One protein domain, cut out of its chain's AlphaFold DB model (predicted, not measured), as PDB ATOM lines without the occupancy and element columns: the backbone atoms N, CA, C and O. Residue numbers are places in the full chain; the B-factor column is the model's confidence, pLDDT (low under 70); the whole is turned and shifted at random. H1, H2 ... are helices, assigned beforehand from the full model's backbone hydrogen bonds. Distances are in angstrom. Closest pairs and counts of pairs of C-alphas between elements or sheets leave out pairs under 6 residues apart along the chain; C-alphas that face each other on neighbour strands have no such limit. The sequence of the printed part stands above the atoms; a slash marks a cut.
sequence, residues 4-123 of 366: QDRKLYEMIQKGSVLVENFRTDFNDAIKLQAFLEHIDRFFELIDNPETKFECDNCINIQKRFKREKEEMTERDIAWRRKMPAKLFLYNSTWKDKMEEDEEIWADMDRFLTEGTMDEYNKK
ATOM      1  N   GLN A   4      51.035  46.987  50.322       92.62
ATOM      2  CA  GLN A   4      50.275  47.010  49.070       92.62
ATOM      3  C   GLN A   4      50.284  45.645  48.382       92.62
ATOM      4  O   GLN A   4      49.236  45.190  47.931       92.62
ATOM      5  N   ASP A   5      51.423  44.948  48.390       91.81
ATOM      6  CA  ASP A   5      51.519  43.568  47.913       91.81
ATOM      7  C   ASP A   5      50.529  42.661  48.671       91.81
ATOM      8  O   ASP A   5      49.795  41.891  48.057       91.81
ATOM      9  N   ARG A   6      50.464  42.783  50.011       94.19
ATOM     10  CA  ARG A   6      49.514  42.026  50.851       94.19
ATOM     11  C   ARG A   6      48.068  42.298  50.459       94.19
ATOM     12  O   ARG A   6      47.320  41.350  50.242       94.19
ATOM     13  N   LYS A   7      47.702  43.572  50.304       94.50
ATOM     14  CA  LYS A   7      46.354  43.967  49.874       94.50
ATOM     15  C   LYS A   7      45.989  43.362  48.522       94.50
ATOM     16  O   LYS A   7      44.889  42.845  48.377       94.50
ATOM     17  N   LEU A   8      46.900  43.384  47.549       94.50
ATOM     18  CA  LEU A   8      46.635  42.803  46.232       94.50
ATOM     19  C   LEU A   8      46.373  41.292  46.326       94.50
ATOM     20  O   LEU A   8      45.407  40.806  45.738       94.50
ATOM     21  N   TYR A   9      47.178  40.557  47.098       94.88
ATOM     22  CA  TYR A   9      46.948  39.128  47.320       94.88
ATOM     23  C   TYR A   9      45.632  38.847  48.052       94.88
ATOM     24  O   TYR A   9      44.891  37.961  47.633       94.88
ATOM     25  N   GLU A  10      45.295  39.620  49.087       95.25
ATOM     26  CA  GLU A  10      44.010  39.513  49.791       95.25
ATOM     27  C   GLU A  10      42.825  39.755  48.845       95.25
ATOM     28  O   GLU A  10      41.819  39.046  48.907       95.25
ATOM     29  N   MET A  11      42.946  40.715  47.923       95.88
ATOM     30  CA  MET A  11      41.919  40.970  46.911       95.88
ATOM     31  C   MET A  11      41.783  39.817  45.921       95.88
ATOM     32  O   MET A  11      40.659  39.438  45.595       95.88
ATOM     33  N   ILE A  12      42.893  39.231  45.470       95.62
ATOM     34  CA  ILE A  12      42.863  38.061  44.583       95.62
ATOM     35  C   ILE A  12      42.230  36.869  45.298       95.62
ATOM     36  O   ILE A  12      41.342  36.230  44.739       95.62
ATOM     37  N   GLN A  13      42.617  36.603  46.546       95.25
ATOM     38  CA  GLN A  13      42.063  35.505  47.333       95.25
ATOM     39  C   GLN A  13      40.559  35.688  47.559       95.25
ATOM     40  O   GLN A  13      39.778  34.782  47.284       95.25
ATOM     41  N   LYS A  14      40.128  36.879  47.986       95.81
ATOM     42  CA  LYS A  14      38.705  37.181  48.176       95.81
ATOM     43  C   LYS A  14      37.918  37.090  46.867       95.81
ATOM     44  O   LYS A  14      36.815  36.555  46.867       95.81
ATOM     45  N   GLY A  15      38.486  37.572  45.761       95.25
ATOM     46  CA  GLY A  15      37.884  37.445  44.433       95.25
ATOM     47  C   GLY A  15      37.721  35.984  44.020       95.25
ATOM     48  O   GLY A  15      36.674  35.613  43.505       95.25
ATOM     49  N   SER A  16      38.716  35.147  44.322       95.44
ATOM     50  CA  SER A  16      38.699  33.708  44.032       95.44
ATOM     51  C   SER A  16      37.603  32.977  44.814       95.44
ATOM     52  O   SER A  16      36.927  32.129  44.247       95.44
ATOM     53  N   VAL A  17      37.367  33.362  46.076       94.38
ATOM     54  CA  VAL A  17      36.261  32.829  46.897       94.38
ATOM     55  C   VAL A  17      34.897  33.249  46.340       94.38
ATOM     56  O   VAL A  17      33.985  32.434  46.255       94.38
ATOM     57  N   LEU A  18      34.749  34.511  45.916       93.88
ATOM     58  CA  LEU A  18      33.486  35.015  45.354       93.88
ATOM     59  C   LEU A  18      33.067  34.294  44.065       93.88
ATOM     60  O   LEU A  18      31.879  34.264  43.756       93.88
ATOM     61  N   VAL A  19      34.017  33.716  43.320       94.94
ATOM     62  CA  VAL A  19      33.726  32.999  42.070       94.94
ATOM     63  C   VAL A  19      33.580  31.485  42.239       94.94
ATOM     64  O   VAL A  19      33.272  30.809  41.261       94.94
ATOM     65  N   GLU A  20      33.741  30.920  43.442       92.06
ATOM     66  CA  GLU A  20      33.676  29.462  43.648       92.06
ATOM     67  C   GLU A  20      32.354  28.852  43.163       92.06
ATOM     68  O   GLU A  20      32.366  27.808  42.514       92.06
ATOM     69  N   ASN A  21      31.226  29.534  43.386       91.94
ATOM     70  CA  ASN A  21      29.893  29.080  42.976       91.94
ATOM     71  C   ASN A  21      29.193  30.070  42.034       91.94
ATOM     72  O   ASN A  21      27.964  30.160  42.028       91.94
ATOM     73  N   PHE A  22      29.958  30.812  41.224       93.75
ATOM     74  CA  PHE A  22      29.439  31.948  40.454       93.75
ATOM     75  C   PHE A  22      28.239  31.599  39.553       93.75
ATOM     76  O   PHE A  22      27.291  32.376  39.492       93.75
ATOM     77  N   ARG A  23      28.229  30.411  38.919       92.50
ATOM     78  CA  ARG A  23      27.122  29.931  38.062       92.50
ATOM     79  C   ARG A  23      25.765  29.917  38.782       92.50
ATOM     80  O   ARG A  23      24.732  30.089  38.141       92.50
ATOM     81  N   THR A  24      25.771  29.742  40.102       93.00
ATOM     82  CA  THR A  24      24.569  29.782  40.944       93.00
ATOM     83  C   THR A  24      24.421  31.140  41.622       93.00
ATOM     84  O   THR A  24      23.344  31.731  41.582       93.00
ATOM     85  N   ASP A  25      25.501  31.639  42.226       93.44
ATOM     86  CA  ASP A  25      25.492  32.837  43.064       93.44
ATOM     87  C   ASP A  25      25.192  34.116  42.287       93.44
ATOM     88  O   ASP A  25      24.511  34.989  42.814       93.44
ATOM     89  N   PHE A  26      25.650  34.238  41.041       94.44
ATOM     90  CA  PHE A  26      25.479  35.472  40.269       94.44
ATOM     91  C   PHE A  26      24.079  35.636  39.669       94.44
ATOM     92  O   PHE A  26      23.763  36.711  39.171       94.44
ATOM     93  N   ASN A  27      23.203  34.635  39.804       87.81
ATOM     94  CA  ASN A  27      21.769  34.830  39.567       87.81
ATOM     95  C   ASN A  27      21.122  35.715  40.654       87.81
ATOM     96  O   ASN A  27      20.038  36.258  40.447       87.81
ATOM     97  N   ASP A  28      21.766  35.865  41.817       90.50
ATOM     98  CA  ASP A  28      21.388  36.842  42.836       90.50
ATOM     99  C   ASP A  28      22.063  38.188  42.532       90.50
ATOM    100  O   ASP A  28      23.287  38.338  42.624       90.50
ATOM    101  N   ALA A  29      21.245  39.192  42.211       84.75
ATOM    102  CA  ALA A  29      21.708  40.531  41.858       84.75
ATOM    103  C   ALA A  29      22.586  41.183  42.945       84.75
ATOM    104  O   ALA A  29      23.490  41.950  42.621       84.75
ATOM    105  N   ILE A  30      22.360  40.882  44.229       90.25
ATOM    106  CA  ILE A  30      23.156  41.434  45.335       90.25
ATOM    107  C   ILE A  30      24.561  40.826  45.322       90.25
ATOM    108  O   ILE A  30      25.548  41.539  45.514       90.25
ATOM    109  N   LYS A  31      24.667  39.516  45.077       94.38
ATOM    110  CA  LYS A  31      25.957  38.816  45.025       94.38
ATOM    111  C   LYS A  31      26.768  39.222  43.799       94.38
ATOM    112  O   LYS A  31      27.961  39.487  43.936       94.38
ATOM    113  N   LEU A  32      26.121  39.332  42.636       93.69
ATOM    114  CA  LEU A  32      26.767  39.829  41.420       93.69
ATOM    115  C   LEU A  32      27.279  41.263  41.617       93.69
ATOM    116  O   LEU A  32      28.447  41.534  41.358       93.69
ATOM    117  N   GLN A  33      26.457  42.158  42.172       91.50
ATOM    118  CA  GLN A  33      26.865  43.534  42.473       91.50
ATOM    119  C   GLN A  33      28.076  43.586  43.420       91.50
ATOM    120  O   GLN A  33      29.030  44.318  43.164       91.50
ATOM    121  N   ALA A  34      28.082  42.780  44.486       93.62
ATOM    122  CA  ALA A  34      29.208  42.720  45.418       93.62
ATOM    123  C   ALA A  34      30.509  42.239  44.745       93.62
ATOM    124  O   ALA A  34      31.603  42.684  45.106       93.62
ATOM    125  N   PHE A  35      30.401  41.340  43.765       96.44
ATOM    126  CA  PHE A  35      31.539  40.894  42.967       96.44
ATOM    127  C   PHE A  35      32.063  41.989  42.029       96.44
ATOM    128  O   PHE A  35      33.275  42.208  41.973       96.44
ATOM    129  N   LEU A  36      31.177  42.720  41.349       94.31
ATOM    130  CA  LEU A  36      31.560  43.844  40.488       94.31
ATOM    131  C   LEU A  36      32.249  44.957  41.287       94.31
ATOM    132  O   LEU A  36      33.325  45.409  40.904       94.31
ATOM    133  N   GLU A  37      31.717  45.311  42.460       93.69
ATOM    134  CA  GLU A  37      32.354  46.266  43.377       93.69
ATOM    135  C   GLU A  37      33.741  45.798  43.838       93.69
ATOM    136  O   GLU A  37      34.655  46.604  44.032       93.69
ATOM    137  N   HIS A  38      33.927  44.488  44.030       96.44
ATOM    138  CA  HIS A  38      35.229  43.924  44.382       96.44
ATOM    139  C   HIS A  38      36.242  44.061  43.238       96.44
ATOM    140  O   HIS A  38      37.404  44.392  43.489       96.44
ATOM    141  N   ILE A  39      35.806  43.865  41.989       95.56
ATOM    142  CA  ILE A  39      36.628  44.125  40.799       95.56
ATOM    143  C   ILE A  39      36.982  45.615  40.692       95.56
ATOM    144  O   ILE A  39      38.134  45.952  40.419       95.56
ATOM    145  N   ASP A  40      36.031  46.513  40.932       91.75
ATOM    146  CA  ASP A  40      36.287  47.951  40.834       91.75
ATOM    147  C   ASP A  40      37.325  48.402  41.869       91.75
ATOM    148  O   ASP A  40      38.294  49.077  41.521       91.75
ATOM    149  N   ARG A  41      37.224  47.917  43.114       94.06
ATOM    150  CA  ARG A  41      38.252  48.150  44.144       94.06
ATOM    151  C   ARG A  41      39.617  47.590  43.741       94.06
ATOM    152  O   ARG A  41      40.646  48.176  44.077       94.06
ATOM    153  N   PHE A  42      39.658  46.445  43.051       95.44
ATOM    154  CA  PHE A  42      40.918  45.902  42.537       95.44
ATOM    155  C   PHE A  42      41.568  46.905  41.575       95.44
ATOM    156  O   PHE A  42      42.763  47.178  41.693       95.44
ATOM    157  N   PHE A  43      40.789  47.526  40.685       92.25
ATOM    158  CA  PHE A  43      41.307  48.568  39.800       92.25
ATOM    159  C   PHE A  43      41.668  49.867  40.523       92.25
ATOM    160  O   PHE A  43      42.685  50.459  40.170       92.25
ATOM    161  N   GLU A  44      40.944  50.267  41.572       91.50
ATOM    162  CA  GLU A  44      41.343  51.401  42.422       91.50
ATOM    163  C   GLU A  44      42.756  51.212  42.996       91.50
ATOM    164  O   GLU A  44      43.542  52.159  43.031       91.50
ATOM    165  N   LEU A  45      43.116  49.988  43.402       92.75
ATOM    166  CA  LEU A  45      44.464  49.680  43.885       92.75
ATOM    167  C   LEU A  45      45.506  49.706  42.754       92.75
ATOM    168  O   LEU A  45      46.587  50.271  42.935       92.75
ATOM    169  N   ILE A  46      45.195  49.085  41.610       92.88
ATOM    170  CA  ILE A  46      46.111  48.927  40.467       92.88
ATOM    171  C   ILE A  46      46.410  50.260  39.768       92.88
ATOM    172  O   ILE A  46      47.570  50.532  39.435       92.88
ATOM    173  N   ASP A  47      45.382  51.083  39.558       89.56
ATOM    174  CA  ASP A  47      45.478  52.341  38.815       89.56
ATOM    175  C   ASP A  47      46.026  53.490  39.656       89.56
ATOM    176  O   ASP A  47      46.498  54.485  39.096       89.56
ATOM    177  N   ASN A  48      45.992  53.371  40.986       88.81
ATOM    178  CA  ASN A  48      46.485  54.419  41.863       88.81
ATOM    179  C   ASN A  48      47.994  54.656  41.618       88.81
ATOM    180  O   ASN A  48      48.810  53.752  41.828       88.81
ATOM    181  N   PRO A  49      48.396  55.869  41.185       85.94
ATOM    182  CA  PRO A  49      49.791  56.188  40.886       85.94
ATOM    183  C   PRO A  49      50.704  56.152  42.119       85.94
ATOM    184  O   PRO A  49      51.919  56.034  41.971       85.94
ATOM    185  N   GLU A  50      50.139  56.228  43.325       88.81
ATOM    186  CA  GLU A  50      50.868  56.146  44.591       88.81
ATOM    187  C   GLU A  50      51.111  54.697  45.040       88.81
ATOM    188  O   GLU A  50      51.981  54.446  45.880       88.81
ATOM    189  N   THR A  51      50.387  53.723  44.475       89.88
ATOM    190  CA  THR A  51      50.577  52.305  44.793       89.88
ATOM    191  C   THR A  51      51.883  51.803  44.186       89.88
ATOM    192  O   THR A  51      52.013  51.662  42.968       89.88
ATOM    193  N   LYS A  52      52.844  51.483  45.060       91.38
ATOM    194  CA  LYS A  52      54.121  50.856  44.701       91.38
ATOM    195  C   LYS A  52      54.182  49.428  45.231       91.38
ATOM    196  O   LYS A  52      54.198  49.207  46.443       91.38
ATOM    197  N   PHE A  53      54.235  48.475  44.312       93.88
ATOM    198  CA  PHE A  53      54.471  47.070  44.623       93.88
ATOM    199  C   PHE A  53      55.972  46.775  44.671       93.88
ATOM    200  O   PHE A  53      56.748  47.368  43.922       93.88
ATOM    201  N   GLU A  54      56.372  45.862  45.551       92.94
ATOM    202  CA  GLU A  54      57.762  45.391  45.673       92.94
ATOM    203  C   GLU A  54      57.932  43.983  45.114       92.94
ATOM    204  O   GLU A  54      59.026  43.601  44.709       92.94
ATOM    205  N   CYS A  55      56.856  43.196  45.108       93.62
ATOM    206  CA  CYS A  55      56.890  41.818  44.655       93.62
ATOM    207  C   CYS A  55      56.802  41.743  43.120       93.62
ATOM    208  O   CYS A  55      55.903  42.340  42.528       93.62
ATOM    209  N   ASP A  56      57.681  40.970  42.467       92.81
ATOM    210  CA  ASP A  56      57.723  40.868  40.995       92.81
ATOM    211  C   ASP A  56      56.372  40.463  40.392       92.81
ATOM    212  O   ASP A  56      55.912  41.054  39.415       92.81
ATOM    213  N   ASN A  57      55.678  39.505  41.016       91.19
ATOM    214  CA  ASN A  57      54.337  39.092  40.594       91.19
ATOM    215  C   ASN A  57      53.334  40.254  40.650       91.19
ATOM    216  O   ASN A  57      52.562  40.452  39.716       91.19
ATOM    217  N   CYS A  58      53.371  41.042  41.721       91.31
ATOM    218  CA  CYS A  58      52.490  42.178  41.964       91.31
ATOM    219  C   CYS A  58      52.756  43.296  40.945       91.31
ATOM    220  O   CYS A  58      51.826  43.848  40.360       91.31
ATOM    221  N   ILE A  59      54.036  43.566  40.666       93.00
ATOM    222  CA  ILE A  59      54.482  44.508  39.633       93.00
ATOM    223  C   ILE A  59      53.997  44.054  38.251       93.00
ATOM    224  O   ILE A  59      53.498  44.866  37.473       93.00
ATOM    225  N   ASN A  60      54.108  42.762  37.939       91.75
ATOM    226  CA  ASN A  60      53.662  42.207  36.662       91.75
ATOM    227  C   ASN A  60      52.139  42.272  36.499       91.75
ATOM    228  O   ASN A  60      51.658  42.611  35.418       91.75
ATOM    229  N   ILE A  61      51.379  42.015  37.569       91.06
ATOM    230  CA  ILE A  61      49.930  42.241  37.592       91.06
ATOM    231  C   ILE A  61      49.653  43.726  37.323       91.06
ATOM    232  O   ILE A  61      48.951  44.046  36.368       91.06
ATOM    233  N   GLN A  62      50.269  44.655  38.058       91.12
ATOM    234  CA  GLN A  62      50.046  46.084  37.825       91.12
ATOM    235  C   GLN A  62      50.338  46.488  36.373       91.12
ATOM    236  O   GLN A  62      49.500  47.124  35.745       91.12
ATOM    237  N   LYS A  63      51.464  46.053  35.799       89.12
ATOM    238  CA  LYS A  63      51.808  46.316  34.390       89.12
ATOM    239  C   LYS A  63      50.779  45.759  33.403       89.12
ATOM    240  O   LYS A  63      50.520  46.390  32.389       89.12
ATOM    241  N   ARG A  64      50.205  44.585  33.683       87.94
ATOM    242  CA  ARG A  64      49.224  43.928  32.807       87.94
ATOM    243  C   ARG A  64      47.854  44.610  32.822       87.94
ATOM    244  O   ARG A  64      47.159  44.576  31.813       87.94
ATOM    245  N   PHE A  65      47.448  45.154  33.967       87.81
ATOM    246  CA  PHE A  65      46.075  45.619  34.205       87.81
ATOM    247  C   PHE A  65      45.913  47.143  34.231       87.81
ATOM    248  O   PHE A  65      44.794  47.637  34.059       87.81
ATOM    249  N   LYS A  66      46.999  47.884  34.468       85.50
ATOM    250  CA  LYS A  66      46.983  49.344  34.514       85.50
ATOM    251  C   LYS A  66      46.767  49.919  33.116       85.50
ATOM    252  O   LYS A  66      47.415  49.503  32.158       85.50
ATOM    253  N   ARG A  67      45.880  50.906  33.021       76.81
ATOM    254  CA  ARG A  67      45.693  51.748  31.831       76.81
ATOM    255  C   ARG A  67      46.011  53.202  32.170       76.81
ATOM    256  O   ARG A  67      45.901  53.616  33.323       76.81
ATOM    257  N   GLU A  68      46.416  53.968  31.164       67.88
ATOM    258  CA  GLU A  68      46.484  55.425  31.278       67.88
ATOM    259  C   GLU A  68      45.058  56.002  31.295       67.88
ATOM    260  O   GLU A  68      44.132  55.388  30.763       67.88
ATOM    261  N   LYS A  69      44.852  57.122  32.004       58.56
ATOM    262  CA  LYS A  69      43.525  57.710  32.252       58.56
ATOM    263  C   LYS A  69      42.884  58.192  30.947       58.56
ATOM    264  O   LYS A  69      43.055  59.344  30.563       58.56
ATOM    265  N   GLU A  70      42.103  57.326  30.323       63.75
ATOM    266  CA  GLU A  70      41.164  57.668  29.256       63.75
ATOM    267  C   GLU A  70      39.730  57.588  29.796       63.75
ATOM    268  O   GLU A  70      39.436  56.800  30.702       63.75
ATOM    269  N   GLU A  71      38.825  58.417  29.265       73.56
ATOM    270  CA  GLU A  71      37.393  58.248  29.516       73.56
ATOM    271  C   GLU A  71      36.953  56.888  28.962       73.56
ATOM    272  O   GLU A  71      37.019  56.643  27.760       73.56
ATOM    273  N   MET A  72      36.537  55.983  29.850       74.00
ATOM    274  CA  MET A  72      36.114  54.638  29.466       74.00
ATOM    275  C   MET A  72      34.627  54.618  29.117       74.00
ATOM    276  O   MET A  72      33.787  55.073  29.898       74.00
ATOM    277  N   THR A  73      34.300  54.026  27.971       73.44
ATOM    278  CA  THR A  73      32.913  53.698  27.628       73.44
ATOM    279  C   THR A  73      32.395  52.543  28.498       73.44
ATOM    280  O   THR A  73      33.173  51.800  29.100       73.44
ATOM    281  N   GLU A  74      31.074  52.338  28.550       71.94
ATOM    282  CA  GLU A  74      30.455  51.196  29.258       71.94
ATOM    283  C   GLU A  74      31.025  49.852  28.766       71.94
ATOM    284  O   GLU A  74      31.296  48.940  29.551       71.94
ATOM    285  N   ARG A  75      31.305  49.768  27.459       71.75
ATOM    286  CA  ARG A  75      31.996  48.647  26.822       71.75
ATOM    287  C   ARG A  75      33.399  48.432  27.376       71.75
ATOM    288  O   ARG A  75      33.764  47.293  27.671       71.75
ATOM    289  N   ASP A  76      34.194  49.495  27.466       78.44
ATOM    290  CA  ASP A  76      35.568  49.400  27.959       78.44
ATOM    291  C   ASP A  76      35.586  48.883  29.392       78.44
ATOM    292  O   ASP A  76      36.429  48.060  29.734       78.44
ATOM    293  N   ILE A  77      34.613  49.300  30.203       82.25
ATOM    294  CA  ILE A  77      34.465  48.872  31.596       82.25
ATOM    295  C   ILE A  77      34.082  47.393  31.670       82.25
ATOM    296  O   ILE A  77      34.755  46.632  32.369       82.25
ATOM    297  N   ALA A  78      33.079  46.953  30.902       81.94
ATOM    298  CA  ALA A  78      32.693  45.544  30.846       81.94
ATOM    299  C   ALA A  78      33.872  44.662  30.406       81.94
ATOM    300  O   ALA A  78      34.210  43.692  31.081       81.94
ATOM    301  N   TRP A  79      34.562  45.034  29.321       83.19
ATOM    302  CA  TRP A  79      35.743  44.313  28.837       83.19
ATOM    303  C   TRP A  79      36.875  44.299  29.865       83.19
ATOM    304  O   TRP A  79      37.513  43.270  30.090       83.19
ATOM    305  N   ARG A  80      37.097  45.425  30.539       86.12
ATOM    306  CA  ARG A  80      38.124  45.559  31.564       86.12
ATOM    307  C   ARG A  80      37.861  44.641  32.758       86.12
ATOM    308  O   ARG A  80      38.804  44.008  33.227       86.12
ATOM    309  N   ARG A  81      36.607  44.504  33.207       90.75
ATOM    310  CA  ARG A  81      36.210  43.615  34.317       90.75
ATOM    311  C   ARG A  81      36.441  42.126  34.024       90.75
ATOM    312  O   ARG A  81      36.726  41.366  34.950       90.75
ATOM    313  N   LYS A  82      36.440  41.714  32.748       90.44
ATOM    314  CA  LYS A  82      36.761  40.333  32.326       90.44
ATOM    315  C   LYS A  82      38.157  39.896  32.770       90.44
ATOM    316  O   LYS A  82      38.366  38.766  33.204       90.44
ATOM    317  N   MET A  83      39.130  40.793  32.694       88.44
ATOM    318  CA  MET A  83      40.528  40.454  32.942       88.44
ATOM    319  C   MET A  83      40.780  39.975  34.395       88.44
ATOM    320  O   MET A  83      41.364  38.899  34.563       88.44
ATOM    321  N   PRO A  84      40.372  40.706  35.456       92.12
ATOM    322  CA  PRO A  84      40.541  40.249  36.834       92.12
ATOM    323  C   PRO A  84      39.596  39.099  37.186       92.12
ATOM    324  O   PRO A  84      40.002  38.217  37.930       92.12
ATOM    325  N   ALA A  85      38.393  39.024  36.607       94.25
ATOM    326  CA  ALA A  85      37.521  37.866  36.797       94.25
ATOM    327  C   ALA A  85      38.181  36.565  36.311       94.25
ATOM    328  O   ALA A  85      38.166  35.559  37.017       94.25
ATOM    329  N   LYS A  86      38.856  36.606  35.152       91.56
ATOM    330  CA  LYS A  86      39.654  35.476  34.657       91.56
ATOM    331  C   LYS A  86      40.797  35.131  35.616       91.56
ATOM    332  O   LYS A  86      41.040  33.959  35.883       91.56
ATOM    333  N   LEU A  87      41.483  36.141  36.162       92.69
ATOM    334  CA  LEU A  87      42.515  35.935  37.184       92.69
ATOM    335  C   LEU A  87      41.940  35.246  38.431       92.69
ATOM    336  O   LEU A  87      42.558  34.312  38.930       92.69
ATOM    337  N   PHE A  88      40.776  35.673  38.919       95.56
ATOM    338  CA  PHE A  88      40.128  35.073  40.087       95.56
ATOM    339  C   PHE A  88      39.701  33.630  39.822       95.56
ATOM    340  O   PHE A  88      39.972  32.764  40.647       95.56
ATOM    341  N   LEU A  89      39.137  33.338  38.645       92.50
ATOM    342  CA  LEU A  89      38.796  31.966  38.262       92.50
ATOM    343  C   LEU A  89      40.032  31.056  38.230       92.50
ATOM    344  O   LEU A  89      40.000  29.973  38.815       92.50
ATOM    345  N   TYR A  90      41.150  31.512  37.656       90.25
ATOM    346  CA  TYR A  90      42.408  30.749  37.646       90.25
ATOM    347  C   TYR A  90      43.026  30.528  39.033       90.25
ATOM    348  O   TYR A  90      43.856  29.635  39.191       90.25
ATOM    349  N   ASN A  91      42.660  31.341  40.026       89.75
ATOM    350  CA  ASN A  91      43.098  31.193  41.416       89.75
ATOM    351  C   ASN A  91      42.019  30.549  42.308       89.75
ATOM    352  O   ASN A  91      42.157  30.531  43.529       89.75
ATOM    353  N   SER A  92      40.960  30.006  41.703       90.75
ATOM    354  CA  SER A  92      39.848  29.337  42.382       90.75
ATOM    355  C   SER A  92      39.805  27.841  42.053       90.75
ATOM    356  O   SER A  92      40.637  27.315  41.312       90.75
ATOM    357  N   THR A  93      38.770  27.162  42.550       88.69
ATOM    358  CA  THR A  93      38.458  25.756  42.240       88.69
ATOM    359  C   THR A  93      38.166  25.491  40.755       88.69
ATOM    360  O   THR A  93      38.085  24.333  40.345       88.69
ATOM    361  N   TRP A  94      38.019  26.539  39.938       89.06
ATOM    362  CA  TRP A  94      37.751  26.449  38.501       89.06
ATOM    363  C   TRP A  94      38.994  26.322  37.622       89.06
ATOM    364  O   TRP A  94      38.837  26.065  36.430       89.06
ATOM    365  N   LYS A  95      40.205  26.482  38.173       87.06
ATOM    366  CA  LYS A  95      41.457  26.508  37.398       87.06
ATOM    367  C   LYS A  95      41.574  25.340  36.416       87.06
ATOM    368  O   LYS A  95      41.750  25.577  35.228       87.06
ATOM    369  N   ASP A  96      41.442  24.117  36.920       86.06
ATOM    370  CA  ASP A  96      41.647  22.905  36.122       86.06
ATOM    371  C   ASP A  96      40.475  22.675  35.149       86.06
ATOM    372  O   ASP A  96      40.663  22.223  34.028       86.06
ATOM    373  N   LYS A  97      39.260  23.087  35.535       84.94
ATOM    374  CA  LYS A  97      38.051  22.940  34.708       84.94
ATOM    375  C   LYS A  97      38.010  23.911  33.531       84.94
ATOM    376  O   LYS A  97      37.420  23.604  32.506       84.94
ATOM    377  N   MET A  98      38.626  25.082  33.667       81.94
ATOM    378  CA  MET A  98      38.683  26.077  32.595       81.94
ATOM    379  C   MET A  98      39.509  25.634  31.382       81.94
ATOM    380  O   MET A  98      39.372  26.232  30.318       81.94
ATOM    381  N   GLU A  99      40.387  24.644  31.542       74.94
ATOM    382  CA  GLU A  99      41.137  24.052  30.428       74.94
ATOM    383  C   GLU A  99      40.302  23.004  29.668       74.94
ATOM    384  O   GLU A  99      40.626  22.677  28.529       74.94
ATOM    385  N   GLU A 100      39.211  22.518  30.272       77.81
ATOM    386  CA  GLU A 100      38.362  21.435  29.756       77.81
ATOM    387  C   GLU A 100      36.986  21.918  29.259       77.81
ATOM    388  O   GLU A 100      36.417  21.311  28.354       77.81
ATOM    389  N   ASP A 101      36.448  22.999  29.835       81.19
ATOM    390  CA  ASP A 101      35.103  23.520  29.564       81.19
ATOM    391  C   ASP A 101      35.148  25.025  29.228       81.19
ATOM    392  O   ASP A 101      35.229  25.896  30.105       81.19
ATOM    393  N   GLU A 102      35.067  25.338  27.928       75.25
ATOM    394  CA  GLU A 102      35.003  26.716  27.423       75.25
ATOM    395  C   GLU A 102      33.727  27.458  27.876       75.25
ATOM    396  O   GLU A 102      33.726  28.694  27.947       75.25
ATOM    397  N   GLU A 103      32.659  26.743  28.259       86.00
ATOM    398  CA  GLU A 103      31.401  27.347  28.706       86.00
ATOM    399  C   GLU A 103      31.550  28.056  30.058       86.00
ATOM    400  O   GLU A 103      30.801  28.988  30.347       86.00
ATOM    401  N   ILE A 104      32.538  27.688  30.887       88.31
ATOM    402  CA  ILE A 104      32.784  28.356  32.183       88.31
ATOM    403  C   ILE A 104      33.100  29.828  31.961       88.31
ATOM    404  O   ILE A 104      32.570  30.710  32.643       88.31
ATOM    405  N   TRP A 105      33.978  30.101  30.995       88.25
ATOM    406  CA  TRP A 105      34.328  31.470  30.667       88.25
ATOM    407  C   TRP A 105      33.158  32.193  29.997       88.25
ATOM    408  O   TRP A 105      32.917  33.352  30.324       88.25
ATOM    409  N   ALA A 106      32.402  31.516  29.129       84.75
ATOM    410  CA  ALA A 106      31.215  32.092  28.498       84.75
ATOM    411  C   ALA A 106      30.142  32.501  29.527       84.75
ATOM    412  O   ALA A 106      29.594  33.600  29.436       84.75
ATOM    413  N   ASP A 107      29.888  31.671  30.544       90.06
ATOM    414  CA  ASP A 107      28.961  31.993  31.634       90.06
ATOM    415  C   ASP A 107      29.447  33.180  32.467       90.06
ATOM    416  O   ASP A 107      28.668  34.084  32.768       90.06
ATOM    417  N   MET A 108      30.732  33.197  32.843       91.56
ATOM    418  CA  MET A 108      31.309  34.325  33.583       91.56
ATOM    419  C   MET A 108      31.191  35.612  32.766       91.56
ATOM    420  O   MET A 108      30.821  36.660  33.293       91.56
ATOM    421  N   ASP A 109      31.477  35.528  31.469       87.12
ATOM    422  CA  ASP A 109      31.402  36.665  30.569       87.12
ATOM    423  C   ASP A 109      29.973  37.206  30.435       87.12
ATOM    424  O   ASP A 109      29.765  38.424  30.463       87.12
ATOM    425  N   ARG A 110      28.975  36.315  30.377       85.56
ATOM    426  CA  ARG A 110      27.560  36.692  30.444       85.56
ATOM    427  C   ARG A 110      27.272  37.485  31.720       85.56
ATOM    428  O   ARG A 110      26.832  38.624  31.609       85.56
ATOM    429  N   PHE A 111      27.590  36.949  32.902       90.69
ATOM    430  CA  PHE A 111      27.300  37.628  34.175       90.69
ATOM    431  C   PHE A 111      28.000  38.983  34.312       90.69
ATOM    432  O   PHE A 111      27.405  39.949  34.786       90.69
ATOM    433  N   LEU A 112      29.264  39.082  33.892       89.44
ATOM    434  CA  LEU A 112      30.003  40.345  33.917       89.44
ATOM    435  C   LEU A 112      29.384  41.381  32.989       89.44
ATOM    436  O   LEU A 112      29.294  42.556  33.354       89.44
ATOM    437  N   THR A 113      28.981  40.952  31.795       81.69
ATOM    438  CA  THR A 113      28.361  41.828  30.806       81.69
ATOM    439  C   THR A 113      26.994  42.287  31.313       81.69
ATOM    440  O   THR A 113      26.787  43.492  31.420       81.69
ATOM    441  N   GLU A 114      26.114  41.369  31.717       78.12
ATOM    442  CA  GLU A 114      24.790  41.678  32.279       78.12
ATOM    443  C   GLU A 114      24.890  42.603  33.492       78.12
ATOM    444  O   GLU A 114      24.314  43.687  33.490       78.12
ATOM    445  N   GLY A 115      25.681  42.226  34.500       84.56
ATOM    446  CA  GLY A 115      25.783  42.983  35.744       84.56
ATOM    447  C   GLY A 115      26.396  44.371  35.552       84.56
ATOM    448  O   GLY A 115      25.911  45.344  36.129       84.56
ATOM    449  N   THR A 116      27.414  44.498  34.691       82.19
ATOM    450  CA  THR A 116      27.959  45.818  34.334       82.19
ATOM    451  C   THR A 116      26.891  46.654  33.650       82.19
ATOM    452  O   THR A 116      26.639  47.783  34.055       82.19
ATOM    453  N   MET A 117      26.215  46.101  32.648       74.38
ATOM    454  CA  MET A 117      25.189  46.825  31.908       74.38
ATOM    455  C   MET A 117      23.988  47.206  32.781       74.38
ATOM    456  O   MET A 117      23.440  48.291  32.600       74.38
ATOM    457  N   ASP A 118      23.621  46.388  33.767       72.50
ATOM    458  CA  ASP A 118      22.566  46.682  34.738       72.50
ATOM    459  C   ASP A 118      22.908  47.853  35.674       72.50
ATOM    460  O   ASP A 118      22.030  48.649  36.026       72.50
ATOM    461  N   GLU A 119      24.176  48.037  36.048       74.81
ATOM    462  CA  GLU A 119      24.610  49.229  36.789       74.81
ATOM    463  C   GLU A 119      24.383  50.511  35.978       74.81
ATOM    464  O   GLU A 119      23.923  51.521  36.522       74.81
ATOM    465  N   TYR A 120      24.642  50.463  34.668       65.94
ATOM    466  CA  TYR A 120      24.407  51.585  33.755       65.94
ATOM    467  C   TYR A 120      22.924  51.728  33.365       65.94
ATOM    468  O   TYR A 120      22.442  52.854  33.215       65.94
ATOM    469  N   ASN A 121      22.157  50.630  33.336       59.28
ATOM    470  CA  ASN A 121      20.696  50.596  33.164       59.28
ATOM    471  C   ASN A 121      19.969  51.439  34.220       59.28
ATOM    472  O   ASN A 121      18.975  52.093  33.918       59.28
ATOM    473  N   LYS A 122      20.496  51.541  35.449       58.88
ATOM    474  CA  LYS A 122      19.932  52.436  36.483       58.88
ATOM    475  C   LYS A 122      19.805  53.896  36.009       58.88
ATOM    476  O   LYS A 122      18.977  54.632  36.541       58.88
ATOM    477  N   LYS A 123      20.575  54.319  34.996       57.69
ATOM    478  CA  LYS A 123      20.479  55.647  34.361       57.69
ATOM    479  C   LYS A 123      19.438  55.717  33.230       57.69
ATOM    480  O   LYS A 123      19.070  56.816  32.819       57.69
TER     481      LYS A 123
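AT A GLANCE: This is residues 4 to 123 of the 366 residues of an uncharacterized protein of Blautia sp. An81 (UniProt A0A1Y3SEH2). Two layers of helices cross each other: H1 and H3 lie side by side as one layer, and the helical hairpin of H5 and H6 crosses over them, H5 over both and H6 over H3. H4 packs across the other end of H3, on the same side as the hairpin, and little H2 sits at the turn between H1 and H3. The printed part has 120 residues with six named helices, H1 to H6 in order, and no named strand; the class is all helix. It is compact, with a radius of gyration of the C-alphas of 14.3 A and spans of 38 by 37 by 22 A.

HOW THE PARTS SIT: H1, residues 4 to 18, touches H3, residues 29 to 47, at a shallow tilt of 20 degrees, opposite ways; their closest C-alphas, of Leu 18 and Phe 35, are 6.6 A apart. H2, residues 22 to 25, meets H1 only through their link. H3 is the hub, touching four helices. With residues 43 to 47 alone it touches H4, residues 56 to 65, at a steep tilt of 69.6 degrees, only just short of about perpendicular; the closest C-alphas, of Ile 46 and Gln 62, are 5.5 A apart. H5, residues 74 to 90, is about perpendicular to H3 at 88 degrees and touches it, closest at the C-alphas of Ile 39 and Arg 81, 6.5 A. H5 also touches H1, closest at the C-alphas of Ser 16 and Phe 88, 4.4 A. H6, residues 102 to 121, forms a helical hairpin with H5 at a steep tilt of 40 degrees; their closest C-alphas, of Ala 78 and Thr 113, are 5.7 A apart. H6 touches H3 at 90 degrees, about perpendicular, closest at the C-alphas of Leu 32 and Gly 115, 6.6 A. H6 and H2 only just touch, with 3 pairs of C-alphas within 8 A, the closest those of Arg 23 and Asp 107, 7.0 A. H1 and H6 are apart. In H1, H3, H4 and H6 every O i to N i+4 pair is within hydrogen-bond range, in H5 11 of 13 are, and H2 is too short for such a pair.

IN THESE COORDINATES: H1 begins at C-alpha 4 (50.275, 47.010, 49.070) and is 21.0 A long. H3 is 26.7 A long and H5 25.1 A. H6, the longest at 28.4 A, ends at C-alpha 121 (20.696, 50.596, 33.164).

THE WHOLE: The two C-alphas farthest apart, of Asp 56 and Lys 123, are 40.6 A apart. The printed part has no cut. The link from H5 to H6, 11 residues, is long. Mean pLDDT of the printed part is 87.2; residues 68 to 70 and 120 to 123 are under 70.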